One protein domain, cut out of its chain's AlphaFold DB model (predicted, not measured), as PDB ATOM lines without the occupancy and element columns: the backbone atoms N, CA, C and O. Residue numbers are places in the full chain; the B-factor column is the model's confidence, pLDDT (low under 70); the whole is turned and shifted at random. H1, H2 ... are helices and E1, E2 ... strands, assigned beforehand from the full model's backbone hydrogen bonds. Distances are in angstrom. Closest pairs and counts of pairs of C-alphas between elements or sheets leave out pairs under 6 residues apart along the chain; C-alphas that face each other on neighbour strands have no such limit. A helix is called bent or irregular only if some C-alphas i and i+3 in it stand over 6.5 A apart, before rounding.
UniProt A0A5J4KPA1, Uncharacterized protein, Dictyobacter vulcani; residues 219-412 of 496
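What this domain is: This is residues 219 to 412 of the 496 residues of an uncharacterized protein of Dictyobacter vulcani (UniProt A0A5J4KPA1). The model has two unequal lobes end to end along its longest axis, with long loops in both. The larger holds two small sheets, E1 with E4 and E2 with E3, with helix H4 along one side and short helices H1, H2, H3 and H5 around them; the smaller holds helix H6, on the side toward H5, and the strand pair E5 and E6 with H7. The 194 printed residues include seven named helices and six named strands, in the order E1 H1 E2 H2 E3 H3 E4 H4 H5 H6 E5 H7 E6. The first two sheets are antiparallel, the third parallel; the class is mixed, with 81 residues, under half, in named elements. The whole is compact, with a radius of gyration of the C-alphas of 16.6 A, and only just elongated, spanning 53 by 35 by 30 A.

Where its parts are: Find C-alpha 219 at (11.367, 19.446, 45.694), where E1 begins, residues 219 to 222. Next come H1, 232 to 235; E2, 242 to 247, 16.7 A long; H2, 249 to 254; E3, 273 to 278, 16.6 A; H3, 288 to 291; and E4, 306 to 310. H4, 311 to 325, starts at C-alpha 311 (16.268, 20.727, 47.570) and runs 18.5 A; H5 is 341 to 344. H6, 363 to 376, is 18.9 A long, before E5, 378 to 380, H7, 385 to 391, and E6, 408 to 410, ending at C-alpha 410 (-6.444, 41.629, 30.208). H4 and H6 are irregular: C-alphas 313 and 316 are 7.2 A apart, 372 and 375 8.3 A.

How they stand to each other: Look at E1 and E4, antiparallel, with N 221 and O 307 2.8 A apart, within hydrogen-bond range. E2 and E3 are antiparallel, with N 245 and O 275 at 3.1 A. The closest C-alphas of E3 and H4, Gln 277 and Trp 322, are 6.5 A apart; those of H2 and E3, Pro 249 and Lys 273, 5.6 A. H1 touches H3, closest C-alphas Cys 233 and Cys 289 at 4.1 A. H5 only just touches H6, with 3 pairs of C-alphas within 8 A, Ser 344 and Gln 371 closest at 7.2 A; H6 does so with residues 368 to 372 alone. E5, H7 and E6 make a strand-helix-strand unit, two parallel neighbour strands with a helix between them in the chain, its crossover right-handed; N 379 and O 408 are 2.8 A apart. H6 and H7 are near each other. In H7 every O i to N i+4 pair is within hydrogen-bond range, in H4 9 of 11, in H6 8 of 10, in H2 0 of 2 but 3 of 3 O i to N i+3 pairs; H1, H3 and H5 are too short for an O i to N i+4 pair.

The domain as a whole: The C-alphas farthest apart, Ser 299 and Ser 412, are 54.7 A apart. The printed part has no cut. The links H2 to E3, H3 to E4, H4 to H5, H5 to H6 and H7 to E6 are long. Mean pLDDT of the printed part is 96.1, and no printed residue is under 70.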
ATOM      1  N   ILE A 219      11.878  19.569  47.060       96.38
ATOM      2  CA  ILE A 219      11.367  19.446  45.694       96.38
ATOM      3  C   ILE A 219      11.084  17.975  45.383       96.38
ATOM      4  O   ILE A 219      11.690  17.090  45.990       96.38
ATOM      5  N   PRO A 220      10.156  17.687  44.461       97.44
ATOM      6  CA  PRO A 220       9.900  16.318  44.053       97.44
ATOM      7  C   PRO A 220      11.090  15.736  43.270       97.44
ATOM      8  O   PRO A 220      11.542  16.338  42.300       97.44
ATOM      9  N   ALA A 221      11.557  14.547  43.650       97.25
ATOM     10  CA  ALA A 221      12.518  13.748  42.892       97.25
ATOM     11  C   ALA A 221      11.814  12.569  42.217       97.25
ATOM     12  O   ALA A 221      11.014  11.875  42.850       97.25
ATOM     13  N   TRP A 222      12.094  12.373  40.928       98.19
ATOM     14  CA  TRP A 222      11.480  11.345  40.094       98.19
ATOM     15  C   TRP A 222      12.218  10.003  40.214       98.19
ATOM     16  O   TRP A 222      13.444   9.955  40.228       98.19
ATOM     17  N   ASP A 223      11.448   8.920  40.294       97.31
ATOM     18  CA  ASP A 223      11.912   7.536  40.206       97.31
ATOM     19  C   ASP A 223      11.402   6.932  38.876       97.31
ATOM     20  O   ASP A 223      10.199   6.648  38.738       97.31
ATOM     21  N   PRO A 224      12.278   6.793  37.863       97.25
ATOM     22  CA  PRO A 224      11.891   6.305  36.542       97.25
ATOM     23  C   PRO A 224      11.376   4.863  36.535       97.25
ATOM     24  O   PRO A 224      10.466   4.554  35.758       97.25
ATOM     25  N   ASP A 225      11.900   4.002  37.410       95.31
ATOM     26  CA  ASP A 225      11.615   2.563  37.415       95.31
ATOM     27  C   ASP A 225      10.193   2.277  37.905       95.31
ATOM     28  O   ASP A 225       9.473   1.433  37.356       95.31
ATOM     29  N   LEU A 226       9.742   3.045  38.897       96.75
ATOM     30  CA  LEU A 226       8.389   2.954  39.441       96.75
ATOM     31  C   LEU A 226       7.347   3.692  38.590       96.75
ATOM     32  O   LEU A 226       6.147   3.399  38.655       96.75
ATOM     33  N   CYS A 227       7.763   4.679  37.797       97.88
ATOM     34  CA  CYS A 227       6.841   5.577  37.116       97.88
ATOM     35  C   CYS A 227       6.003   4.879  36.034       97.88
ATOM     36  O   CYS A 227       6.499   4.313  35.062       97.88
ATOM     37  N   ILE A 228       4.678   5.003  36.151       97.38
ATOM     38  CA  ILE A 228       3.723   4.513  35.141       97.38
ATOM     39  C   ILE A 228       3.399   5.552  34.054       97.38
ATOM     40  O   ILE A 228       2.568   5.292  33.183       97.38
ATOM     41  N   GLN A 229       4.029   6.733  34.109       97.69
ATOM     42  CA  GLN A 229       3.910   7.811  33.116       97.69
ATOM     43  C   GLN A 229       2.461   8.266  32.890       97.69
ATOM     44  O   GLN A 229       1.993   8.359  31.760       97.69
ATOM     45  N   CYS A 230       1.705   8.493  33.969       97.69
ATOM     46  CA  CYS A 230       0.278   8.835  33.883       97.69
ATOM     47  C   CYS A 230      -0.022  10.337  33.727       97.69
ATOM     48  O   CYS A 230      -1.178  10.697  33.526       97.69
ATOM     49  N   GLY A 231       0.974  11.215  33.887       97.62
ATOM     50  CA  GLY A 231       0.816  12.673  33.785       97.62
ATOM     51  C   GLY A 231       0.068  13.351  34.941       97.62
ATOM     52  O   GLY A 231       0.005  14.575  34.979       97.62
ATOM     53  N   LYS A 232      -0.461  12.611  35.927       98.38
ATOM     54  CA  LYS A 232      -1.243  13.200  37.035       98.38
ATOM     55  C   LYS A 232      -0.460  14.234  37.847       98.38
ATOM     56  O   LYS A 232      -1.015  15.265  38.198       98.38
ATOM     57  N   CYS A 233       0.824  13.986  38.098       98.38
ATOM     58  CA  CYS A 233       1.714  14.919  38.795       98.38
ATOM     59  C   CYS A 233       1.881  16.257  38.050       98.38
ATOM     60  O   CYS A 233       1.912  17.304  38.692       98.38
ATOM     61  N   VAL A 234       1.929  16.222  36.713       98.50
ATOM     62  CA  VAL A 234       1.973  17.404  35.832       98.50
ATOM     63  C   VAL A 234       0.627  18.126  35.825       98.50
ATOM     64  O   VAL A 234       0.579  19.351  35.927       98.50
ATOM     65  N   MET A 235      -0.474  17.371  35.778       98.31
ATOM     66  CA  MET A 235      -1.833  17.917  35.768       98.31
ATOM     67  C   MET A 235      -2.146  18.731  37.020       98.31
ATOM     68  O   MET A 235      -2.655  19.841  36.911       98.31
ATOM     69  N   VAL A 236      -1.823  18.198  38.200       98.50
ATOM     70  CA  VAL A 236      -2.157  18.846  39.479       98.50
ATOM     71  C   VAL A 236      -1.194  19.962  39.865       98.50
ATOM     72  O   VAL A 236      -1.427  20.637  40.860       98.50
ATOM     73  N   CYS A 237      -0.088  20.139  39.137       98.69
ATOM     74  CA  CYS A 237       0.911  21.134  39.484       98.69
ATOM     75  C   CYS A 237       0.351  22.556  39.293       98.69
ATOM     76  O   CYS A 237       0.090  22.946  38.152       98.69
ATOM     77  N   PRO A 238       0.241  23.363  40.364       98.44
ATOM     78  CA  PRO A 238      -0.335  24.702  40.267       98.44
ATOM     79  C   PRO A 238       0.608  25.744  39.652       98.44
ATOM     80  O   PRO A 238       0.180  26.854  39.356       98.44
ATOM     81  N   HIS A 239       1.882  25.414  39.440       98.62
ATOM     82  CA  HIS A 239       2.893  26.371  38.973       98.62
ATOM     83  C   HIS A 239       3.585  25.939  37.674       98.62
ATOM     84  O   HIS A 239       4.537  26.584  37.251       98.62
ATOM     85  N   ALA A 240       3.140  24.842  37.046       98.50
ATOM     86  CA  ALA A 240       3.777  24.244  35.865       98.50
ATOM     87  C   ALA A 240       5.286  23.938  36.040       98.50
ATOM     88  O   ALA A 240       6.053  23.966  35.076       98.50
ATOM     89  N   VAL A 241       5.706  23.630  37.273       98.31
ATOM     90  CA  VAL A 241       7.112  23.368  37.646       98.31
ATOM     91  C   VAL A 241       7.526  21.918  37.459       98.31
ATOM     92  O   VAL A 241       8.686  21.590  37.637       98.31
ATOM     93  N   ILE A 242       6.586  21.031  37.151       98.44
ATOM     94  CA  ILE A 242       6.870  19.651  36.781       98.44
ATOM     95  C   ILE A 242       6.201  19.388  35.444       98.44
ATOM     96  O   ILE A 242       5.002  19.627  35.292       98.44
ATOM     97  N   ARG A 243       6.989  18.949  34.466       98.62
ATOM     98  CA  ARG A 243       6.555  18.724  33.084       98.62
ATOM     99  C   ARG A 243       7.088  17.400  32.589       98.62
ATOM    100  O   ARG A 243       8.041  16.860  33.145       98.62
ATOM    101  N   MET A 244       6.468  16.888  31.538       98.25
ATOM    102  CA  MET A 244       6.934  15.677  30.889       98.25
ATOM    103  C   MET A 244       7.017  15.859  29.384       98.25
ATOM    104  O   MET A 244       6.196  16.565  28.810       98.25
ATOM    105  N   LYS A 245       7.998  15.202  28.771       98.31
ATOM    106  CA  LYS A 245       8.188  15.169  27.320       98.31
ATOM    107  C   LYS A 245       8.419  13.742  26.858       98.31
ATOM    108  O   LYS A 245       8.952  12.923  27.613       98.31
ATOM    109  N   VAL A 246       8.030  13.481  25.615       97.94
ATOM    110  CA  VAL A 246       8.461  12.311  24.853       97.94
ATOM    111  C   VAL A 246       9.255  12.777  23.644       97.94
ATOM    112  O   VAL A 246       8.899  13.785  23.040       97.94
ATOM    113  N   TYR A 247      10.362  12.109  23.342       97.75
ATOM    114  CA  TYR A 247      11.324  12.608  22.360       97.75
ATOM    115  C   TYR A 247      12.234  11.494  21.825       97.75
ATOM    116  O   TYR A 247      12.316  10.407  22.408       97.75
ATOM    117  N   ASP A 248      12.917  11.769  20.711       97.69
ATOM    118  CA  ASP A 248      13.798  10.807  20.039       97.69
ATOM    119  C   ASP A 248      14.997  10.418  20.930       97.69
ATOM    120  O   ASP A 248      15.655  11.308  21.484       97.69
ATOM    121  N   PRO A 249      15.325   9.115  21.069       97.94
ATOM    122  CA  PRO A 249      16.470   8.661  21.853       97.94
ATOM    123  C   PRO A 249      17.809   9.311  21.486       97.94
ATOM    124  O   PRO A 249      18.662   9.441  22.362       97.94
ATOM    125  N   GLN A 250      18.010   9.728  20.232       97.62
ATOM    126  CA  GLN A 250      19.248  10.366  19.767       97.62
ATOM    127  C   GLN A 250      19.541  11.676  20.494       97.62
ATOM    128  O   GLN A 250      20.706  12.024  20.672       97.62
ATOM    129  N   LEU A 251      18.506  12.379  20.964       97.31
ATOM    130  CA  LEU A 251      18.690  13.640  21.677       97.31
ATOM    131  C   LEU A 251      19.460  13.437  22.988       97.31
ATOM    132  O   LEU A 251      20.211  14.325  23.380       97.31
ATOM    133  N   LEU A 252      19.384  12.250  23.606       97.12
ATOM    134  CA  LEU A 252      20.120  11.934  24.836       97.12
ATOM    135  C   LEU A 252      21.648  11.980  24.691       97.12
ATOM    136  O   LEU A 252      22.328  11.993  25.713       97.12
ATOM    137  N   ALA A 253      22.192  12.010  23.470       96.38
ATOM    138  CA  ALA A 253      23.635  12.096  23.249       96.38
ATOM    139  C   ALA A 253      24.261  13.356  23.878       96.38
ATOM    140  O   ALA A 253      25.368  13.285  24.403       96.38
ATOM    141  N   ASP A 254      23.523  14.473  23.877       94.44
ATOM    142  CA  ASP A 254      23.968  15.766  24.420       94.44
ATOM    143  C   ASP A 254      23.361  16.076  25.802       94.44
ATOM    144  O   ASP A 254      23.474  17.197  26.310       94.44
ATOM    145  N   ALA A 255      22.655  15.114  26.404       97.12
ATOM    146  CA  ALA A 255      22.024  15.312  27.699       97.12
ATOM    147  C   ALA A 255      23.076  15.368  28.824       97.12
ATOM    148  O   ALA A 255      24.074  14.645  28.775       97.12
ATOM    149  N   PRO A 256      22.859  16.185  29.873       97.44
ATOM    150  CA  PRO A 256      23.669  16.108  31.085       97.44
ATOM    151  C   PRO A 256      23.726  14.671  31.623       97.44
ATOM    152  O   PRO A 256      22.721  13.968  31.594       97.44
ATOM    153  N   GLU A 257      24.861  14.253  32.194       96.31
ATOM    154  CA  GLU A 257      25.042  12.897  32.757       96.31
ATOM    155  C   GLU A 257      23.949  12.529  33.777       96.31
ATOM    156  O   GLU A 257      23.554  11.378  33.938       96.31
ATOM    157  N   THR A 258      23.420  13.543  34.454       96.81
ATOM    158  CA  THR A 258      22.407  13.424  35.496       96.81
ATOM    159  C   THR A 258      20.971  13.500  34.986       96.81
ATOM    160  O   THR A 258      20.040  13.507  35.795       96.81
ATOM    161  N   PHE A 259      20.776  13.619  33.673       98.12
ATOM    162  CA  PHE A 259      19.470  13.738  33.050       98.12
ATOM    163  C   PHE A 259      18.794  12.369  32.979       98.12
ATOM    164  O   PHE A 259      19.192  11.478  32.228       98.12
ATOM    165  N   GLN A 260      17.756  12.188  33.790       97.81
ATOM    166  CA  GLN A 260      17.040  10.920  33.862       97.81
ATOM    167  C   GLN A 260      16.084  10.759  32.677       97.81
ATOM    168  O   GLN A 260      15.414  11.705  32.259       97.81
ATOM    169  N   SER A 261      15.968   9.533  32.169       98.00
ATOM    170  CA  SER A 261      14.992   9.165  31.141       98.00
ATOM    171  C   SER A 261      14.514   7.722  31.321       98.00
ATOM    172  O   SER A 261      15.165   6.914  31.980       98.00
ATOM    173  N   ALA A 262      13.364   7.403  30.734       98.12
ATOM    174  CA  ALA A 262      12.781   6.064  30.675       98.12
ATOM    175  C   ALA A 262      12.254   5.774  29.261       98.12
ATOM    176  O   ALA A 262      12.052   6.690  28.468       98.12
ATOM    177  N   GLU A 263      11.974   4.510  28.943       98.19
ATOM    178  CA  GLU A 263      11.241   4.155  27.717       98.19
ATOM    179  C   GLU A 263       9.823   4.731  27.750       98.19
ATOM    180  O   GLU A 263       9.106   4.554  28.741       98.19
ATOM    181  N   ALA A 264       9.380   5.387  26.678       97.56
ATOM    182  CA  ALA A 264       8.028   5.920  26.594       97.56
ATOM    183  C   ALA A 264       6.992   4.785  26.541       97.56
ATOM    184  O   ALA A 264       7.057   3.864  25.732       97.56
ATOM    185  N   ARG A 265       5.980   4.867  27.409       95.94
ATOM    186  CA  ARG A 265       4.848   3.930  27.488       95.94
ATOM    187  C   ARG A 265       3.594   4.539  26.856       95.94
ATOM    188  O   ARG A 265       2.530   4.554  27.482       95.94
ATOM    189  N   PHE A 266       3.732   5.107  25.663       94.31
ATOM    190  CA  PHE A 266       2.663   5.732  24.876       94.31
ATOM    191  C   PHE A 266       2.473   4.928  23.589       94.31
ATOM    192  O   PHE A 266       3.455   4.518  22.978       94.31
ATOM    193  N   LYS A 267       1.225   4.659  23.189       91.12
ATOM    194  CA  LYS A 267       0.961   3.828  21.998       91.12
ATOM    195  C   LYS A 267       1.300   4.578  20.713       91.12
ATOM    196  O   LYS A 267       1.706   3.969  19.734       91.12
ATOM    197  N   GLU A 268       1.115   5.887  20.764       90.69
ATOM    198  CA  GLU A 268       1.340   6.871  19.716       90.69
ATOM    199  C   GLU A 268       2.840   7.092  19.460       90.69
ATOM    200  O   GLU A 268       3.232   7.424  18.347       90.69
ATOM    201  N   PHE A 269       3.687   6.832  20.464       94.31
ATOM    202  CA  PHE A 269       5.127   7.110  20.432       94.31
ATOM    203  C   PHE A 269       5.955   5.865  20.784       94.31
ATOM    204  O   PHE A 269       6.625   5.836  21.825       94.31
ATOM    205  N   PRO A 270       5.912   4.802  19.957       93.38
ATOM    206  CA  PRO A 270       6.757   3.638  20.180       93.38
ATOM    207  C   PRO A 270       8.233   4.041  20.079       93.38
ATOM    208  O   PRO A 270       8.587   4.920  19.299       93.38
ATOM    209  N   THR A 271       9.109   3.383  20.843       95.00
ATOM    210  CA  THR A 271      10.581   3.573  20.818       95.00
ATOM    211  C   THR A 271      11.112   4.950  21.244       95.00
ATOM    212  O   THR A 271      12.324   5.146  21.282       95.00
ATOM    213  N   MET A 272      10.235   5.889  21.605       97.50
ATOM    214  CA  MET A 272      10.632   7.197  22.125       97.50
ATOM    215  C   MET A 272      11.089   7.107  23.583       97.50
ATOM    216  O   MET A 272      10.739   6.179  24.318       97.50
ATOM    217  N   LYS A 273      11.841   8.113  24.029       98.31
ATOM    218  CA  LYS A 273      12.191   8.311  25.438       98.31
ATOM    219  C   LYS A 273      11.181   9.210  26.121       98.31
ATOM    220  O   LYS A 273      10.504  10.001  25.477       98.31
ATOM    221  N   TYR A 274      11.085   9.070  27.434       98.56
ATOM    222  CA  TYR A 274      10.237   9.849  28.319       98.56
ATOM    223  C   TYR A 274      11.074  10.425  29.454       98.56
ATOM    224  O   TYR A 274      11.808   9.687  30.114       98.56
ATOM    225  N   THR A 275      10.864  11.704  29.753       98.62
ATOM    226  CA  THR A 275      11.393  12.337  30.966       98.62
ATOM    227  C   THR A 275      10.291  13.103  31.672       98.62
ATOM    228  O   THR A 275       9.520  13.824  31.037       98.62
ATOM    229  N   LEU A 276      10.251  12.969  32.998       98.75
ATOM    230  CA  LEU A 276       9.514  13.838  33.905       98.75
ATOM    231  C   LEU A 276      10.532  14.734  34.616       98.75
ATOM    232  O   LEU A 276      11.304  14.243  35.435       98.75
ATOM    233  N   GLN A 277      10.538  16.028  34.309       98.69
ATOM    234  CA  GLN A 277      11.524  16.966  34.841       98.69
ATOM    235  C   GLN A 277      10.862  18.022  35.726       98.69
ATOM    236  O   GLN A 277       9.741  18.471  35.470       98.69
ATOM    237  N   VAL A 278      11.589  18.427  36.766       98.25
ATOM    238  CA  VAL A 278      11.185  19.453  37.728       98.25
ATOM    239  C   VAL A 278      12.049  20.701  37.540       98.25
ATOM    240  O   VAL A 278      13.259  20.587  37.362       98.25
ATOM    241  N   ALA A 279      11.426  21.877  37.600       98.06
ATOM    242  CA  ALA A 279      12.056  23.190  37.666       98.06
ATOM    243  C   ALA A 279      12.383  23.511  39.138       98.06
ATOM    244  O   ALA A 279      11.487  23.909  39.893       98.06
ATOM    245  N   PRO A 280      13.633  23.312  39.598       95.56
ATOM    246  CA  PRO A 280      13.948  23.364  41.027       95.56
ATOM    247  C   PRO A 280      13.800  24.769  41.622       95.56
ATOM    248  O   PRO A 280      13.378  24.903  42.769       95.56
ATOM    249  N   GLU A 281      14.114  25.805  40.839       93.44
ATOM    250  CA  GLU A 281      14.092  27.208  41.271       93.44
ATOM    251  C   GLU A 281      12.687  27.830  41.219       93.44
ATOM    252  O   GLU A 281      12.469  28.890  41.796       93.44
ATOM    253  N   ASP A 282      11.715  27.178  40.579       96.81
ATOM    254  CA  ASP A 282      10.339  27.684  40.484       96.81
ATOM    255  C   ASP A 282       9.361  26.889  41.367       96.81
ATOM    256  O   ASP A 282       8.238  27.324  41.628       96.81
ATOM    257  N   CYS A 283       9.780  25.717  41.859       97.38
ATOM    258  CA  CYS A 283       8.968  24.887  42.737       97.38
ATOM    259  C   CYS A 283       8.620  25.610  44.047       97.38
ATOM    260  O   CYS A 283       9.449  26.285  44.656       97.38
ATOM    261  N   THR A 284       7.382  25.414  44.507       96.44
ATOM    262  CA  THR A 284       6.850  25.975  45.761       96.44
ATOM    263  C   THR A 284       6.748  24.946  46.892       96.44
ATOM    264  O   THR A 284       6.258  25.269  47.976       96.44
ATOM    265  N   GLY A 285       7.171  23.698  46.650       96.06
ATOM    266  CA  GLY A 285       7.224  22.641  47.665       96.06
ATOM    267  C   GLY A 285       5.861  22.123  48.147       96.06
ATOM    268  O   GLY A 285       5.792  21.511  49.203       96.06
ATOM    269  N   CYS A 286       4.768  22.350  47.404       96.75
ATOM    270  CA  CYS A 286       3.407  22.021  47.866       96.75
ATOM    271  C   CYS A 286       3.098  20.521  48.049       96.75
ATOM    272  O   CYS A 286       2.066  20.185  48.622       96.75
ATOM    273  N   GLY A 287       3.914  19.614  47.504       97.44
ATOM    274  CA  GLY A 287       3.718  18.161  47.623       97.44
ATOM    275  C   GLY A 287       2.552  17.558  46.820       97.44
ATOM    276  O   GLY A 287       2.468  16.335  46.718       97.44
ATOM    277  N   LEU A 288       1.693  18.358  46.171       98.19
ATOM    278  CA  LEU A 288       0.506  17.852  45.452       98.19
ATOM    279  C   LEU A 288       0.829  16.811  44.370       98.19
ATOM    280  O   LEU A 288       0.067  15.869  44.166       98.19
ATOM    281  N   CYS A 289       1.968  16.949  43.687       98.12
ATOM    282  CA  CYS A 289       2.417  15.987  42.680       98.12
ATOM    283  C   CYS A 289       2.728  14.599  43.274       98.12
ATOM    284  O   CYS A 289       2.429  13.586  42.640       98.12
ATOM    285  N   VAL A 290       3.283  14.559  44.488       98.06
ATOM    286  CA  VAL A 290       3.568  13.336  45.251       98.06
ATOM    287  C   VAL A 290       2.274  12.737  45.784       98.06
ATOM    288  O   VAL A 290       2.069  11.525  45.693       98.06
ATOM    289  N   GLU A 291       1.354  13.564  46.279       97.31
ATOM    290  CA  GLU A 291       0.049  13.093  46.750       97.31
ATOM    291  C   GLU A 291      -0.789  12.481  45.625       97.31
ATOM    292  O   GLU A 291      -1.305  11.372  45.764       97.31
ATOM    293  N   ALA A 292      -0.833  13.139  44.465       97.62
ATOM    294  CA  ALA A 292      -1.558  12.660  43.293       97.62
ATOM    295  C   ALA A 292      -0.922  11.433  42.618       97.62
ATOM    296  O   ALA A 292      -1.554  10.816  41.751       97.62
ATOM    297  N   CYS A 293       0.320  11.077  42.969       98.00
ATOM    298  CA  CYS A 293       1.001   9.925  42.396       98.00
ATOM    299  C   CYS A 293       0.309   8.623  42.843       98.00
ATOM    300  O   CYS A 293       0.293   8.312  44.037       98.00
ATOM    301  N   PRO A 294      -0.261   7.834  41.907       97.06
ATOM    302  CA  PRO A 294      -1.013   6.628  42.251       97.06
ATOM    303  C   PRO A 294      -0.111   5.413  42.510       97.06
ATOM    304  O   PRO A 294      -0.602   4.361  42.917       97.06
ATOM    305  N   VAL A 295       1.186   5.527  42.213       96.56
ATOM    306  CA  VAL A 295       2.145   4.431  42.344       96.56
ATOM    307  C   VAL A 295       2.472   4.214  43.813       96.56
ATOM    308  O   VAL A 295       2.706   5.169  44.549       96.56
ATOM    309  N   LYS A 296       2.517   2.947  44.214       92.75
ATOM    310  CA  LYS A 296       3.019   2.503  45.511       92.75
ATOM    311  C   LYS A 296       4.147   1.523  45.251       92.75
ATOM    312  O   LYS A 296       3.935   0.560  44.510       92.75
ATOM    313  N   ASP A 297       5.309   1.773  45.834       92.25
ATOM    314  CA  ASP A 297       6.383   0.794  45.803       92.25
ATOM    315  C   ASP A 297       5.969  -0.467  46.588       92.25
ATOM    316  O   ASP A 297       5.316  -0.401  47.633       92.25
ATOM    317  N   LYS A 298       6.306  -1.634  46.034       90.81
ATOM    318  CA  LYS A 298       6.079  -2.941  46.652       90.81
ATOM    319  C   LYS A 298       7.184  -3.301  47.647       90.81
ATOM    320  O   LYS A 298       6.919  -4.108  48.533       90.81
ATOM    321  N   SER A 299       8.390  -2.740  47.500       91.69
ATOM    322  CA  SER A 299       9.515  -2.981  48.414       91.69
ATOM    323  C   SER A 299       9.541  -2.030  49.604       91.69
ATOM    324  O   SER A 299       9.777  -2.476  50.726       91.69
ATOM    325  N   GLN A 300       9.285  -0.740  49.387       90.81
ATOM    326  CA  GLN A 300       9.389   0.281  50.423       90.81
ATOM    327  C   GLN A 300       8.044   0.972  50.671       90.81
ATOM    328  O   GLN A 300       7.523   1.719  49.846       90.81
ATOM    329  N   VAL A 301       7.475   0.757  51.861       89.69
ATOM    330  CA  VAL A 301       6.218   1.405  52.262       89.69
ATOM    331  C   VAL A 301       6.401   2.923  52.296       89.69
ATOM    332  O   VAL A 301       7.312   3.433  52.941       89.69
ATOM    333  N   GLY A 302       5.506   3.643  51.621       88.56
ATOM    334  CA  GLY A 302       5.514   5.107  51.563       88.56
ATOM    335  C   GLY A 302       6.337   5.692  50.413       88.56
ATOM    336  O   GLY A 302       6.128   6.858  50.088       88.56
ATOM    337  N   HIS A 303       7.182   4.896  49.750       93.75
ATOM    338  CA  HIS A 303       7.898   5.317  48.544       93.75
ATOM    339  C   HIS A 303       6.970   5.256  47.324       93.75
ATOM    340  O   HIS A 303       6.237   4.281  47.110       93.75
ATOM    341  N   LYS A 304       6.954   6.329  46.534       96.69
ATOM    342  CA  LYS A 304       6.172   6.459  45.296       96.69
ATOM    343  C   LYS A 304       7.109   6.686  44.105       96.69
ATOM    344  O   LYS A 304       8.312   6.827  44.266       96.69
ATOM    345  N   ALA A 305       6.557   6.806  42.894       97.38
ATOM    346  CA  ALA A 305       7.349   7.163  41.706       97.38
ATOM    347  C   ALA A 305       7.880   8.612  41.715       97.38
ATOM    348  O   ALA A 305       8.622   9.016  40.824       97.38
ATOM    349  N   ILE A 306       7.437   9.428  42.669       97.25
ATOM    350  CA  ILE A 306       7.930  10.782  42.884       97.25
ATOM    351  C   ILE A 306       7.787  11.106  44.366       97.25
ATOM    352  O   ILE A 306       6.739  10.810  44.940       97.25
ATOM    353  N   ASN A 307       8.816  11.682  44.987       97.12
ATOM    354  CA  ASN A 307       8.857  11.887  46.440       97.12
ATOM    355  C   ASN A 307       9.476  13.241  46.779       97.12
ATOM    356  O   ASN A 307      10.358  13.707  46.061       97.12
ATOM    357  N   MET A 308       9.024  13.867  47.866       96.44
ATOM    358  CA  MET A 308       9.633  15.104  48.354       96.44
ATOM    359  C   MET A 308      10.986  14.787  48.982       96.44
ATOM    360  O   MET A 308      11.094  13.883  49.808       96.44
ATOM    361  N   VAL A 309      12.010  15.527  48.574       94.00
ATOM    362  CA  VAL A 309      13.367  15.419  49.108       94.00
ATOM    363  C   VAL A 309      13.956  16.811  49.285       94.00
ATOM    364  O   VAL A 309      13.535  17.756  48.614       94.00
ATOM    365  N   ALA A 310      14.947  16.944  50.168       88.19
ATOM    366  CA  ALA A 310      15.650  18.206  50.380       88.19
ATOM    367  C   ALA A 310      16.169  18.785  49.052       88.19
ATOM    368  O   ALA A 310      16.768  18.077  48.241       88.19
ATOM    369  N   GLN A 311      15.926  20.081  48.833       86.25
ATOM    370  CA  GLN A 311      16.268  20.727  47.570       86.25
ATOM    371  C   GLN A 311      17.792  20.774  47.339       86.25
ATOM    372  O   GLN A 311      18.235  20.356  46.271       86.25
ATOM    373  N   PRO A 312      18.640  21.198  48.292       81.75
ATOM    374  CA  PRO A 312      20.061  20.858  48.269       81.75
ATOM    375  C   PRO A 312      20.297  19.392  48.665       81.75
ATOM    376  O   PRO A 312      19.709  18.937  49.648       81.75
ATOM    377  N   PRO A 313      21.175  18.655  47.956       84.50
ATOM    378  CA  PRO A 313      22.116  19.119  46.925       84.50
ATOM    379  C   PRO A 313      21.573  19.106  45.480       84.50
ATOM    380  O   PRO A 313      22.313  19.412  44.549       84.50
ATOM    381  N   LEU A 314      20.305  18.748  45.259       88.25
ATOM    382  CA  LEU A 314      19.734  18.529  43.924       88.25
ATOM    383  C   LEU A 314      19.642  19.787  43.053       88.25
ATOM    384  O   LEU A 314      19.725  19.672  41.834       88.25
ATOM    385  N   ARG A 315      19.483  20.973  43.651       88.12
ATOM    386  CA  ARG A 315      19.194  22.229  42.934       88.12
ATOM    387  C   ARG A 315      20.076  22.466  41.707       88.12
ATOM    388  O   ARG A 315      19.540  22.669  40.624       88.12
ATOM    389  N   GLU A 316      21.400  22.451  41.867       89.38
ATOM    390  CA  GLU A 316      22.329  22.816  40.783       89.38
ATOM    391  C   GLU A 316      22.266  21.817  39.623       89.38
ATOM    392  O   GLU A 316      22.215  22.195  38.452       89.38
ATOM    393  N   ARG A 317      22.181  20.530  39.959       94.25
ATOM    394  CA  ARG A 317      22.030  19.446  38.991       94.25
ATOM    395  C   ARG A 317      20.705  19.542  38.241       94.25
ATOM    396  O   ARG A 317      20.678  19.514  37.014       94.25
ATOM    397  N   GLU A 318      19.604  19.707  38.971       96.62
ATOM    398  CA  GLU A 318      18.275  19.798  38.365       96.62
ATOM    399  C   GLU A 318      18.070  21.100  37.587       96.62
ATOM    400  O   GLU A 318      17.265  21.133  36.663       96.62
ATOM    401  N   LYS A 319      18.823  22.161  37.894       94.94
ATOM    402  CA  LYS A 319      18.838  23.395  37.102       94.94
ATOM    403  C   LYS A 319      19.420  23.143  35.712       94.94
ATOM    404  O   LYS A 319      18.817  23.553  34.720       94.94
ATOM    405  N   ALA A 320      20.545  22.429  35.632       96.31
ATOM    406  CA  ALA A 320      21.136  22.023  34.359       96.31
ATOM    407  C   ALA A 320      20.213  21.065  33.585       96.31
ATOM    408  O   ALA A 320      19.966  21.274  32.395       96.31
ATOM    409  N   ASN A 321      19.633  20.073  34.271       98.25
ATOM    410  CA  ASN A 321      18.663  19.149  33.680       98.25
ATOM    411  C   ASN A 321      17.415  19.882  33.151       98.25
ATOM    412  O   ASN A 321      16.961  19.599  32.046       98.25
ATOM    413  N   TRP A 322      16.871  20.850  33.900       98.12
ATOM    414  CA  TRP A 322      15.729  21.667  33.479       98.12
ATOM    415  C   TRP A 322      16.055  22.523  32.253       98.12
ATOM    416  O   TRP A 322      15.278  22.555  31.299       98.12
ATOM    417  N   ALA A 323      17.222  23.172  32.235       97.12
ATOM    418  CA  ALA A 323      17.666  23.959  31.087       97.12
ATOM    419  C   ALA A 323      17.812  23.104  29.817       97.12
ATOM    420  O   ALA A 323      17.475  23.562  28.727       97.12
ATOM    421  N   TYR A 324      18.282  21.861  29.949       98.38
ATOM    422  CA  TYR A 324      18.325  20.911  28.842       98.38
ATOM    423  C   TYR A 324      16.918  20.430  28.437       98.38
ATOM    424  O   TYR A 324      16.581  20.455  27.257       98.38
ATOM    425  N   PHE A 325      16.054  20.090  29.401       98.50
ATOM    426  CA  PHE A 325      14.666  19.674  29.160       98.50
ATOM    427  C   PHE A 325      13.865  20.697  28.339       98.50
ATOM    428  O   PHE A 325      13.082  20.329  27.463       98.50
ATOM    429  N   LEU A 326      14.072  21.991  28.595       96.81
ATOM    430  CA  LEU A 326      13.415  23.059  27.841       96.81
ATOM    431  C   LEU A 326      13.845  23.119  26.365       96.81
ATOM    432  O   LEU A 326      13.072  23.612  25.552       96.81
ATOM    433  N   LYS A 327      15.025  22.596  26.003       96.56
ATOM    434  CA  LYS A 327      15.506  22.537  24.608       96.56
ATOM    435  C   LYS A 327      14.920  21.371  23.815       96.56
ATOM    436  O   LYS A 327      14.977  21.392  22.589       96.56
ATOM    437  N   LEU A 328      14.407  20.343  24.495       97.38
ATOM    438  CA  LEU A 328      13.775  19.205  23.832       97.38
ATOM    439  C   LEU A 328      12.528  19.673  23.063       97.38
ATOM    440  O   LEU A 328      11.827  20.563  23.553       97.38
ATOM    441  N   PRO A 329      12.217  19.080  21.900       95.88
ATOM    442  CA  PRO A 329      11.060  19.480  21.109       95.88
ATOM    443  C   PRO A 329       9.749  19.241  21.868       95.88
ATOM    444  O   PRO A 329       9.645  18.322  22.687       95.88
ATOM    445  N   GLU A 330       8.753  20.080  21.591       95.19
ATOM    446  CA  GLU A 330       7.372  19.830  22.003       95.19
ATOM    447  C   GLU A 330       6.722  18.814  21.051       95.19
ATOM    448  O   GLU A 330       7.111  18.694  19.887       95.19
ATOM    449  N   VAL A 331       5.739  18.066  21.552       93.00
ATOM    450  CA  VAL A 331       4.969  17.113  20.739       93.00
ATOM    451  C   VAL A 331       3.909  17.867  19.943       93.00
ATOM    452  O   VAL A 331       3.254  18.757  20.487       93.00
ATOM    453  N   ASP A 332       3.702  17.487  18.682       89.69
ATOM    454  CA  ASP A 332       2.618  18.037  17.870       89.69
ATOM    455  C   ASP A 332       1.256  17.662  18.482       89.69
ATOM    456  O   ASP A 332       0.957  16.494  18.746       89.69
ATOM    457  N   ALA A 333       0.413  18.667  18.722       87.88
ATOM    458  CA  ALA A 333      -0.905  18.472  19.312       87.88
ATOM    459  C   ALA A 333      -1.816  17.577  18.452       87.88
ATOM    460  O   ALA A 333      -2.702  16.913  18.993       87.88
ATOM    461  N   THR A 334      -1.598  17.528  17.134       89.75
ATOM    462  CA  THR A 334      -2.379  16.704  16.197       89.75
ATOM    463  C   THR A 334      -2.116  15.203  16.347       89.75
ATOM    464  O   THR A 334      -2.992  14.400  16.022       89.75
ATOM    465  N   ASP A 335      -0.978  14.823  16.935       90.88
ATOM    466  CA  ASP A 335      -0.618  13.431  17.229       90.88
ATOM    467  C   ASP A 335      -1.196  12.932  18.568       90.88
ATOM    468  O   ASP A 335      -1.027  11.769  18.949       90.88
ATOM    469  N   LEU A 336      -1.887  13.799  19.320       93.31
ATOM    470  CA  LEU A 336      -2.337  13.523  20.680       93.31
ATOM    471  C   LEU A 336      -3.859  13.400  20.784       93.31
ATOM    472  O   LEU A 336      -4.620  14.302  20.446       93.31
ATOM    473  N   ASN A 337      -4.328  12.327  21.428       94.50
ATOM    474  CA  ASN A 337      -5.679  12.319  21.996       94.50
ATOM    475  C   ASN A 337      -5.741  13.197  23.261       94.50
ATOM    476  O   ASN A 337      -5.608  12.701  24.381       94.50
ATOM    477  N   VAL A 338      -5.973  14.496  23.085       94.12
ATOM    478  CA  VAL A 338      -5.979  15.493  24.171       94.12
ATOM    479  C   VAL A 338      -7.076  15.288  25.227       94.12
ATOM    480  O   VAL A 338      -6.992  15.856  26.314       94.12
ATOM    481  N   ALA A 339      -8.076  14.435  24.976       94.12
ATOM    482  CA  ALA A 339      -9.078  14.076  25.984       94.12
ATOM    483  C   ALA A 339      -8.505  13.174  27.096       94.12
ATOM    484  O   ALA A 339      -9.045  13.114  28.202       94.12
ATOM    485  N   ALA A 340      -7.404  12.464  26.829       94.94
ATOM    486  CA  ALA A 340      -6.720  11.664  27.833       94.94
ATOM    487  C   ALA A 340      -5.764  12.535  28.660       94.94
ATOM    488  O   ALA A 340      -4.885  13.191  28.106       94.94
ATOM    489  N   ILE A 341      -5.858  12.464  29.998       95.00
ATOM    490  CA  ILE A 341      -4.973  13.203  30.929       95.00
ATOM    491  C   ILE A 341      -3.499  13.011  30.561       95.00
ATOM    492  O   ILE A 341      -2.741  13.967  30.456       95.00
ATOM    493  N   LYS A 342      -3.092  11.759  30.344       95.38
ATOM    494  CA  LYS A 342      -1.708  11.420  30.013       95.38
ATOM    495  C   LYS A 342      -1.212  12.146  28.752       95.38
ATOM    496  O   LYS A 342      -0.052  12.528  28.716       95.38
ATOM    497  N   ASN A 343      -2.068  12.360  27.759       95.94
ATOM    498  CA  ASN A 343      -1.672  12.974  26.495       95.94
ATOM    499  C   ASN A 343      -1.759  14.503  26.570       95.94
ATOM    500  O   ASN A 343      -0.827  15.173  26.144       95.94
ATOM    501  N   SER A 344      -2.796  15.075  27.199       96.44
ATOM    502  CA  SER A 344      -2.890  16.538  27.360       96.44
ATOM    503  C   SER A 344      -1.728  17.128  28.155       96.44
ATOM    504  O   SER A 344      -1.340  18.269  27.937       96.44
ATOM    505  N   GLN A 345      -1.136  16.351  29.067       97.81
ATOM    506  CA  GLN A 345       0.007  16.803  29.856       97.81
ATOM    507  C   GLN A 345       1.354  16.763  29.110       97.81
ATOM    508  O   GLN A 345       2.356  17.154  29.708       97.81
ATOM    509  N   LEU A 346       1.392  16.304  27.850       97.62
ATOM    510  CA  LEU A 346       2.547  16.478  26.954       97.62
ATOM    511  C   LEU A 346       2.564  17.852  26.272       97.62
ATOM    512  O   LEU A 346       3.608  18.256  25.777       97.62
ATOM    513  N   LEU A 347       1.431  18.559  26.245       97.00
ATOM    514  CA  LEU A 347       1.335  19.887  25.643       97.00
ATOM    515  C   LEU A 347       2.038  20.927  26.518       97.00
ATOM    516  O   LEU A 347       1.931  20.893  27.752       97.00
ATOM    517  N   GLN A 348       2.702  21.887  25.876       97.38
ATOM    518  CA  GLN A 348       3.356  22.999  26.555       97.38
ATOM    519  C   GLN A 348       2.325  23.820  27.357       97.38
ATOM    520  O   GLN A 348       1.326  24.274  26.800       97.38
ATOM    521  N   PRO A 349       2.528  24.042  28.668       98.06
ATOM    522  CA  PRO A 349       1.701  24.976  29.423       98.06
ATOM    523  C   PRO A 349       2.054  26.421  29.053       98.06
ATOM    524  O   PRO A 349       3.225  26.791  29.106       98.06
ATOM    525  N   LEU A 350       1.043  27.245  28.747       98.50
ATOM    526  CA  LEU A 350       1.215  28.683  28.473       98.50
ATOM    527  C   LEU A 350       0.801  29.575  29.658       98.50
ATOM    528  O   LEU A 350       0.597  30.781  29.521       98.50
ATOM    529  N   PHE A 351       0.707  28.959  30.837       98.62
ATOM    530  CA  PHE A 351       0.558  29.603  32.133       98.62
ATOM    531  C   PHE A 351       1.499  28.922  33.133       98.62
ATOM    532  O   PHE A 351       1.269  27.777  33.539       98.62
ATOM    533  N   GLU A 352       2.581  29.598  33.510       98.25
ATOM    534  CA  GLU A 352       3.680  29.011  34.282       98.25
ATOM    535  C   GLU A 352       4.225  29.955  35.361       98.25
ATOM    536  O   GLU A 352       4.250  31.167  35.192       98.25
ATOM    537  N   PHE A 353       4.674  29.388  36.485       98.00
ATOM    538  CA  PHE A 353       5.424  30.100  37.532       98.00
ATOM    539  C   PHE A 353       4.701  31.296  38.177       98.00
ATOM    540  O   PHE A 353       5.332  32.254  38.615       98.00
ATOM    541  N   SER A 354       3.370  31.236  38.277       97.62
ATOM    542  CA  SER A 354       2.568  32.325  38.844       97.62
ATOM    543  C   SER A 354       2.882  32.633  40.314       97.62
ATOM    544  O   SER A 354       3.350  31.790  41.085       97.62
ATOM    545  N   GLY A 355       2.516  33.844  40.742       96.25
ATOM    546  CA  GLY A 355       2.589  34.281  42.140       96.25
ATOM    547  C   GLY A 355       1.569  33.618  43.078       96.25
ATOM    548  O   GLY A 355       1.451  34.029  44.232       96.25
ATOM    549  N   ALA A 356       0.818  32.613  42.617       97.75
ATOM    550  CA  ALA A 356      -0.214  31.952  43.407       97.75
ATOM    551  C   ALA A 356       0.368  31.206  44.619       97.75
ATOM    552  O   ALA A 356       1.532  30.790  44.628       97.75
ATOM    553  N   CYS A 357      -0.471  30.981  45.634       97.12
ATOM    554  CA  CYS A 357      -0.096  30.247  46.841       97.12
ATOM    555  C   CYS A 357       0.443  28.838  46.533       97.12
ATOM    556  O   CYS A 357       0.053  28.200  45.551       97.12
ATOM    557  N   SER A 358       1.292  28.315  47.424       95.56
ATOM    558  CA  SER A 358       1.705  26.907  47.394       95.56
ATOM    559  C   SER A 358       0.464  26.014  47.518       95.56
ATOM    560  O   SER A 358      -0.288  26.132  48.484       95.56
ATOM    561  N   GLY A 359       0.212  25.174  46.510       96.25
ATOM    562  CA  GLY A 359      -0.984  24.328  46.456       96.25
ATOM    563  C   GLY A 359      -2.278  25.044  46.042       96.25
ATOM    564  O   GLY A 359      -3.354  24.601  46.431       96.25
ATOM    565  N   CYS A 360      -2.195  26.146  45.286       98.00
ATOM    566  CA  CYS A 360      -3.375  26.853  44.774       98.00
ATOM    567  C   CYS A 360      -4.329  25.916  44.007       98.00
ATOM    568  O   CYS A 360      -3.903  25.134  43.158       98.00
ATOM    569  N   GLY A 361      -5.630  26.026  44.288       98.00
ATOM    570  CA  GLY A 361      -6.666  25.222  43.637       98.00
ATOM    571  C   GLY A 361      -7.134  25.749  42.277       98.00
ATOM    572  O   GLY A 361      -7.830  25.024  41.580       98.00
ATOM    573  N   GLU A 362      -6.780  26.975  41.884       98.69
ATOM    574  CA  GLU A 362      -7.283  27.612  40.652       98.69
ATOM    575  C   GLU A 362      -6.358  27.370  39.449       98.69
ATOM    576  O   GLU A 362      -6.796  26.987  38.363       98.69
ATOM    577  N   THR A 363      -5.051  27.550  39.638       98.62
ATOM    578  CA  THR A 363      -4.076  27.575  38.542       98.62
ATOM    579  C   THR A 363      -3.898  26.260  37.771       98.62
ATOM    580  O   THR A 363      -3.616  26.358  36.574       98.62
ATOM    581  N   PRO A 364      -4.109  25.043  38.328       98.69
ATOM    582  CA  PRO A 364      -4.106  23.821  37.516       98.69
ATOM    583  C   PRO A 364      -5.151  23.843  36.391       98.69
ATOM    584  O   PRO A 364      -4.890  23.325  35.305       98.69
ATOM    585  N   TYR A 365      -6.309  24.475  36.624       98.62
ATOM    586  CA  TYR A 365      -7.362  24.609  35.617       98.62
ATOM    587  C   TYR A 365      -6.950  25.574  34.508       98.62
ATOM    588  O   TYR A 365      -7.047  25.224  33.336       98.62
ATOM    589  N   ILE A 366      -6.428  26.751  34.869       98.44
ATOM    590  CA  ILE A 366      -5.938  27.734  33.892       98.44
ATOM    591  C   ILE A 366      -4.809  27.125  33.060       98.44
ATOM    592  O   ILE A 366      -4.873  27.147  31.835       98.44
ATOM    593  N   LYS A 367      -3.827  26.486  33.708       98.62
ATOM    594  CA  LYS A 367      -2.740  25.767  33.036       98.62
ATOM    595  C   LYS A 367      -3.282  24.780  32.002       98.62
ATOM    596  O   LYS A 367      -2.860  24.829  30.852       98.62
ATOM    597  N   LEU A 368      -4.231  23.923  32.381       98.44
ATOM    598  CA  LEU A 368      -4.831  22.953  31.463       98.44
ATOM    599  C   LEU A 368      -5.545  23.628  30.284       98.44
ATOM    600  O   LEU A 368      -5.372  23.201  29.149       98.44
ATOM    601  N   VAL A 369      -6.313  24.688  30.535       98.25
ATOM    602  CA  VAL A 369      -6.992  25.445  29.475       98.25
ATOM    603  C   VAL A 369      -5.977  26.034  28.491       98.25
ATOM    604  O   VAL A 369      -6.161  25.908  27.284       98.25
ATOM    605  N   THR A 370      -4.867  26.590  28.985       98.31
ATOM    606  CA  THR A 370      -3.806  27.114  28.111       98.31
ATOM    607  C   THR A 370      -3.065  26.033  27.327       98.31
ATOM    608  O   THR A 370      -2.626  26.298  26.217       98.31
ATOM    609  N   GLN A 371      -2.956  24.813  27.859       97.56
ATOM    610  CA  GLN A 371      -2.386  23.686  27.113       97.56
ATOM    611  C   GLN A 371      -3.269  23.290  25.926       97.56
ATOM    612  O   GLN A 371      -2.749  22.839  24.915       97.56
ATOM    613  N   LEU A 372      -4.591  23.433  26.051       96.81
ATOM    614  CA  LEU A 372      -5.548  23.002  25.029       96.81
ATOM    615  C   LEU A 372      -5.853  24.079  23.979       96.81
ATOM    616  O   LEU A 372      -6.098  23.730  22.830       96.81
ATOM    617  N   PHE A 373      -5.884  25.355  24.378       96.62
ATOM    618  CA  PHE A 373      -6.381  26.458  23.539       96.62
ATOM    619  C   PHE A 373      -5.501  27.717  23.586       96.62
ATOM    620  O   PHE A 373      -5.899  28.776  23.103       96.62
ATOM    621  N   GLY A 374      -4.352  27.663  24.265       96.44
ATOM    622  CA  GLY A 374      -3.603  28.866  24.622       96.44
ATOM    623  C   GLY A 374      -2.984  29.607  23.437       96.44
ATOM    624  O   GLY A 374      -2.777  30.809  23.533       96.44
ATOM    625  N   ASP A 375      -2.734  28.933  22.319       94.94
ATOM    626  CA  ASP A 375      -2.191  29.510  21.086       94.94
ATOM    627  C   ASP A 375      -3.172  30.462  20.373       94.94
ATOM    628  O   ASP A 375      -2.752  31.289  19.567       94.94
ATOM    629  N   HIS A 376      -4.469  30.398  20.691       94.06
ATOM    630  CA  HIS A 376      -5.505  31.249  20.090       94.06
ATOM    631  C   HIS A 376      -6.547  31.743  21.112       94.06
ATOM    632  O   HIS A 376      -7.696  32.029  20.766       94.06
ATOM    633  N   MET A 377      -6.153  31.867  22.383       95.44
ATOM    634  CA  MET A 377      -7.021  32.312  23.475       95.44
ATOM    635  C   MET A 377      -6.880  33.814  23.768       95.44
ATOM    636  O   MET A 377      -5.780  34.357  23.852       95.44
ATOM    637  N   ILE A 378      -8.014  34.467  24.029       96.69
ATOM    638  CA  ILE A 378      -8.085  35.787  24.670       96.69
ATOM    639  C   ILE A 378      -8.716  35.600  26.050       96.69
ATOM    640  O   ILE A 378      -9.743  34.932  26.178       96.69
ATOM    641  N   VAL A 379      -8.112  36.184  27.082       97.88
ATOM    642  CA  VAL A 379      -8.556  36.078  28.473       97.88
ATOM    643  C   VAL A 379      -9.030  37.439  28.970       97.88
ATOM    644  O   VAL A 379      -8.223  38.337  29.205       97.88
ATOM    645  N   ALA A 380     -10.340  37.558  29.180       98.06
ATOM    646  CA  ALA A 380     -10.942  38.597  30.009       98.06
ATOM    647  C   ALA A 380     -11.008  38.086  31.454       98.06
ATOM    648  O   ALA A 380     -11.713  37.112  31.746       98.06
ATOM    649  N   ASN A 381     -10.220  38.692  32.342       98.31
ATOM    650  CA  ASN A 381     -10.059  38.233  33.716       98.31
ATOM    651  C   ASN A 381     -10.661  39.232  34.709       98.31
ATOM    652  O   ASN A 381     -10.208  40.371  34.789       98.31
ATOM    653  N   ALA A 382     -11.611  38.787  35.533       98.19
ATOM    654  CA  ALA A 382     -12.179  39.611  36.598       98.19
ATOM    655  C   ALA A 382     -11.132  39.909  37.673       98.19
ATOM    656  O   ALA A 382     -10.220  39.107  37.896       98.19
ATOM    657  N   THR A 383     -11.281  41.021  38.386       98.44
ATOM    658  CA  THR A 383     -10.408  41.304  39.529       98.44
ATOM    659  C   THR A 383     -10.623  40.278  40.646       98.44
ATOM    660  O   THR A 383     -11.744  40.005  41.059       98.44
ATOM    661  N   GLY A 384      -9.548  39.679  41.149       97.56
ATOM    662  CA  GLY A 384      -9.610  38.634  42.171       97.56
ATOM    663  C   GLY A 384      -8.287  37.886  42.269       97.56
ATOM    664  O   GLY A 384      -7.293  38.329  41.703       97.56
ATOM    665  N   CYS A 385      -8.254  36.730  42.943       98.12
ATOM    666  CA  CYS A 385      -7.019  35.935  43.030       98.12
ATOM    667  C   CYS A 385      -6.409  35.678  41.644       98.12
ATOM    668  O   CYS A 385      -5.203  35.847  41.477       98.12
ATOM    669  N   SER A 386      -7.248  35.385  40.645       98.06
ATOM    670  CA  SER A 386      -6.824  35.148  39.268       98.06
ATOM    671  C   SER A 386      -6.164  36.334  38.579       98.06
ATOM    672  O   SER A 386      -5.189  36.127  37.858       98.06
ATOM    673  N   SER A 387      -6.607  37.569  38.837       97.62
ATOM    674  CA  SER A 387      -5.910  38.746  38.310       97.62
ATOM    675  C   SER A 387      -4.633  39.049  39.084       97.62
ATOM    676  O   SER A 387      -3.648  39.466  38.484       97.62
ATOM    677  N   ILE A 388      -4.596  38.763  40.389       98.06
ATOM    678  CA  ILE A 388      -3.395  38.958  41.205       98.06
ATOM    679  C   ILE A 388      -2.296  37.985  40.779       98.06
ATOM    680  O   ILE A 388      -1.226  38.407  40.363       98.06
ATOM    681  N   TYR A 389      -2.526  36.673  40.811       97.06
ATOM    682  CA  TYR A 389      -1.465  35.755  40.396       97.06
ATOM    683  C   TYR A 389      -1.233  35.762  38.875       97.06
ATOM    684  O   TYR A 389      -0.203  35.257  38.435       97.06
ATOM    685  N   GLY A 390      -2.191  36.261  38.080       96.62
ATOM    686  CA  GLY A 390      -2.133  36.310  36.615       96.62
ATOM    687  C   GLY A 390      -1.523  37.594  36.044       96.62
ATOM    688  O   GLY A 390      -1.028  37.579  34.921       96.62
ATOM    689  N   GLY A 391      -1.518  38.691  36.802       94.00
ATOM    690  CA  GLY A 391      -1.108  40.008  36.309       94.00
ATOM    691  C   GLY A 391      -0.574  40.968  37.374       94.00
ATOM    692  O   GLY A 391      -0.515  42.167  37.116       94.00
ATOM    693  N   ASN A 392      -0.179  40.488  38.560       91.94
ATOM    694  CA  ASN A 392       0.515  41.329  39.534       91.94
ATOM    695  C   ASN A 392       1.981  41.524  39.132       91.94
ATOM    696  O   ASN A 392       2.826  40.664  39.382       91.94
ATOM    697  N   LEU A 393       2.254  42.691  38.551       90.75
ATOM    698  CA  LEU A 393       3.585  43.157  38.175       90.75
ATOM    699  C   LEU A 393       4.587  43.022  39.344       90.75
ATOM    700  O   LEU A 393       4.199  43.136  40.510       90.75
ATOM    701  N   PRO A 394       5.881  42.780  39.065       92.69
ATOM    702  CA  PRO A 394       6.564  43.031  37.792       92.69
ATOM    703  C   PRO A 394       6.482  41.916  36.748       92.69
ATOM    704  O   PRO A 394       6.733  42.187  35.579       92.69
ATOM    705  N   THR A 395       6.137  40.683  37.115       94.50
ATOM    706  CA  THR A 395       6.122  39.562  36.166       94.50
ATOM    707  C   THR A 395       4.724  39.014  35.930       94.50
ATOM    708  O   THR A 395       3.793  39.239  36.700       94.50
ATOM    709  N   THR A 396       4.567  38.289  34.827       96.12
ATOM    710  CA  THR A 396       3.326  37.614  34.467       96.12
ATOM    711  C   THR A 396       3.581  36.151  34.079       96.12
ATOM    712  O   THR A 396       4.581  35.863  33.408       96.12
ATOM    713  N   PRO A 397       2.704  35.219  34.508       97.75
ATOM    714  CA  PRO A 397       2.796  33.796  34.180       97.75
ATOM    715  C   PRO A 397       2.284  33.421  32.787       97.75
ATOM    716  O   PRO A 397       2.532  32.300  32.344       97.75
ATOM    717  N   TRP A 398       1.538  34.303  32.115       98.31
ATOM    718  CA  TRP A 398       1.099  34.068  30.736       98.31
ATOM    719  C   TRP A 398       2.325  34.051  29.838       98.31
ATOM    720  O   TRP A 398       3.166  34.932  29.974       98.31
ATOM    721  N   THR A 399       2.457  33.071  28.948       97.75
ATOM    722  CA  THR A 399       3.612  32.946  28.045       97.75
ATOM    723  C   THR A 399       3.174  32.553  26.634       97.75
ATOM    724  O   THR A 399       1.989  32.344  26.379       97.75
ATOM    725  N   ALA A 400       4.128  32.481  25.711       96.94
ATOM    726  CA  ALA A 400       3.912  32.086  24.326       96.94
ATOM    727  C   ALA A 400       4.662  30.788  23.995       96.94
ATOM    728  O   ALA A 400       5.662  30.438  24.629       96.94
ATOM    729  N   ASN A 401       4.165  30.070  22.992       95.44
ATOM    730  CA  ASN A 401       4.849  28.928  22.403       95.44
ATOM    731  C   ASN A 401       6.042  29.382  21.533       95.44
ATOM    732  O   ASN A 401       6.318  30.575  21.385       95.44
ATOM    733  N   SER A 402       6.750  28.430  20.921       92.56
ATOM    734  CA  SER A 402       7.903  28.716  20.053       92.56
ATOM    735  C   SER A 402       7.574  29.523  18.789       92.56
ATOM    736  O   SER A 402       8.481  30.096  18.191       92.56
ATOM    737  N   GLU A 403       6.304  29.580  18.376       93.69
ATOM    738  CA  GLU A 403       5.830  30.395  17.247       93.69
ATOM    739  C   GLU A 403       5.481  31.833  17.667       93.69
ATOM    740  O   GLU A 403       5.176  32.673  16.825       93.69
ATOM    741  N   GLY A 404       5.545  32.140  18.968       94.81
ATOM    742  CA  GLY A 404       5.150  33.435  19.518       94.81
ATOM    743  C   GLY A 404       3.643  33.570  19.752       94.81
ATOM    744  O   GLY A 404       3.171  34.673  20.020       94.81
ATOM    745  N   HIS A 405       2.886  32.473  19.674       96.06
ATOM    746  CA  HIS A 405       1.451  32.450  19.942       96.06
ATOM    747  C   HIS A 405       1.186  32.092  21.408       96.06
ATOM    748  O   HIS A 405       1.769  31.151  21.949       96.06
ATOM    749  N   GLY A 406       0.298  32.832  22.064       97.25
ATOM    750  CA  GLY A 406      -0.062  32.595  23.457       97.25
ATOM    751  C   GLY A 406      -1.257  33.436  23.897       97.25
ATOM    752  O   GLY A 406      -1.728  34.278  23.125       97.25
ATOM    753  N   PRO A 407      -1.749  33.234  25.133       97.94
ATOM    754  CA  PRO A 407      -2.952  33.903  25.595       97.94
ATOM    755  C   PRO A 407      -2.774  35.423  25.660       97.94
ATOM    756  O   PRO A 407      -1.888  35.924  26.356       97.94
ATOM    757  N   ALA A 408      -3.658  36.166  24.995       96.81
ATOM    758  CA  ALA A 408      -3.766  37.609  25.185       96.81
ATOM    759  C   ALA A 408      -4.612  37.882  26.433       96.81
ATOM    760  O   ALA A 408      -5.812  37.612  26.437       96.81
ATOM    761  N   TRP A 409      -3.997  38.388  27.500       97.81
ATOM    762  CA  TRP A 409      -4.651  38.569  28.796       97.81
ATOM    763  C   TRP A 409      -4.936  40.036  29.105       97.81
ATOM    764  O   TRP A 409      -4.097  40.902  28.866       97.81
ATOM    765  N   SER A 410      -6.106  40.311  29.682       97.19
ATOM    766  CA  SER A 410      -6.444  41.629  30.208       97.19
ATOM    767  C   SER A 410      -7.410  41.533  31.392       97.19
ATOM    768  O   SER A 410      -8.290  40.670  31.443       97.19
ATOM    769  N   ASN A 411      -7.239  42.445  32.345       97.56
ATOM    770  CA  ASN A 411      -8.137  42.671  33.471       97.56
ATOM    771  C   ASN A 411      -8.690  44.092  33.349       97.56
ATOM    772  O   ASN A 411      -7.918  45.047  33.393       97.56
ATOM    773  N   SER A 412     -10.007  44.201  33.160       97.25
ATOM    774  CA  SER A 412     -10.721  45.481  33.211       97.25
ATOM    775  C   SER A 412     -10.983  45.841  34.675       97.25
ATOM    776  O   SER A 412     -10.071  46.286  35.372       97.25
TER     777      SER A 412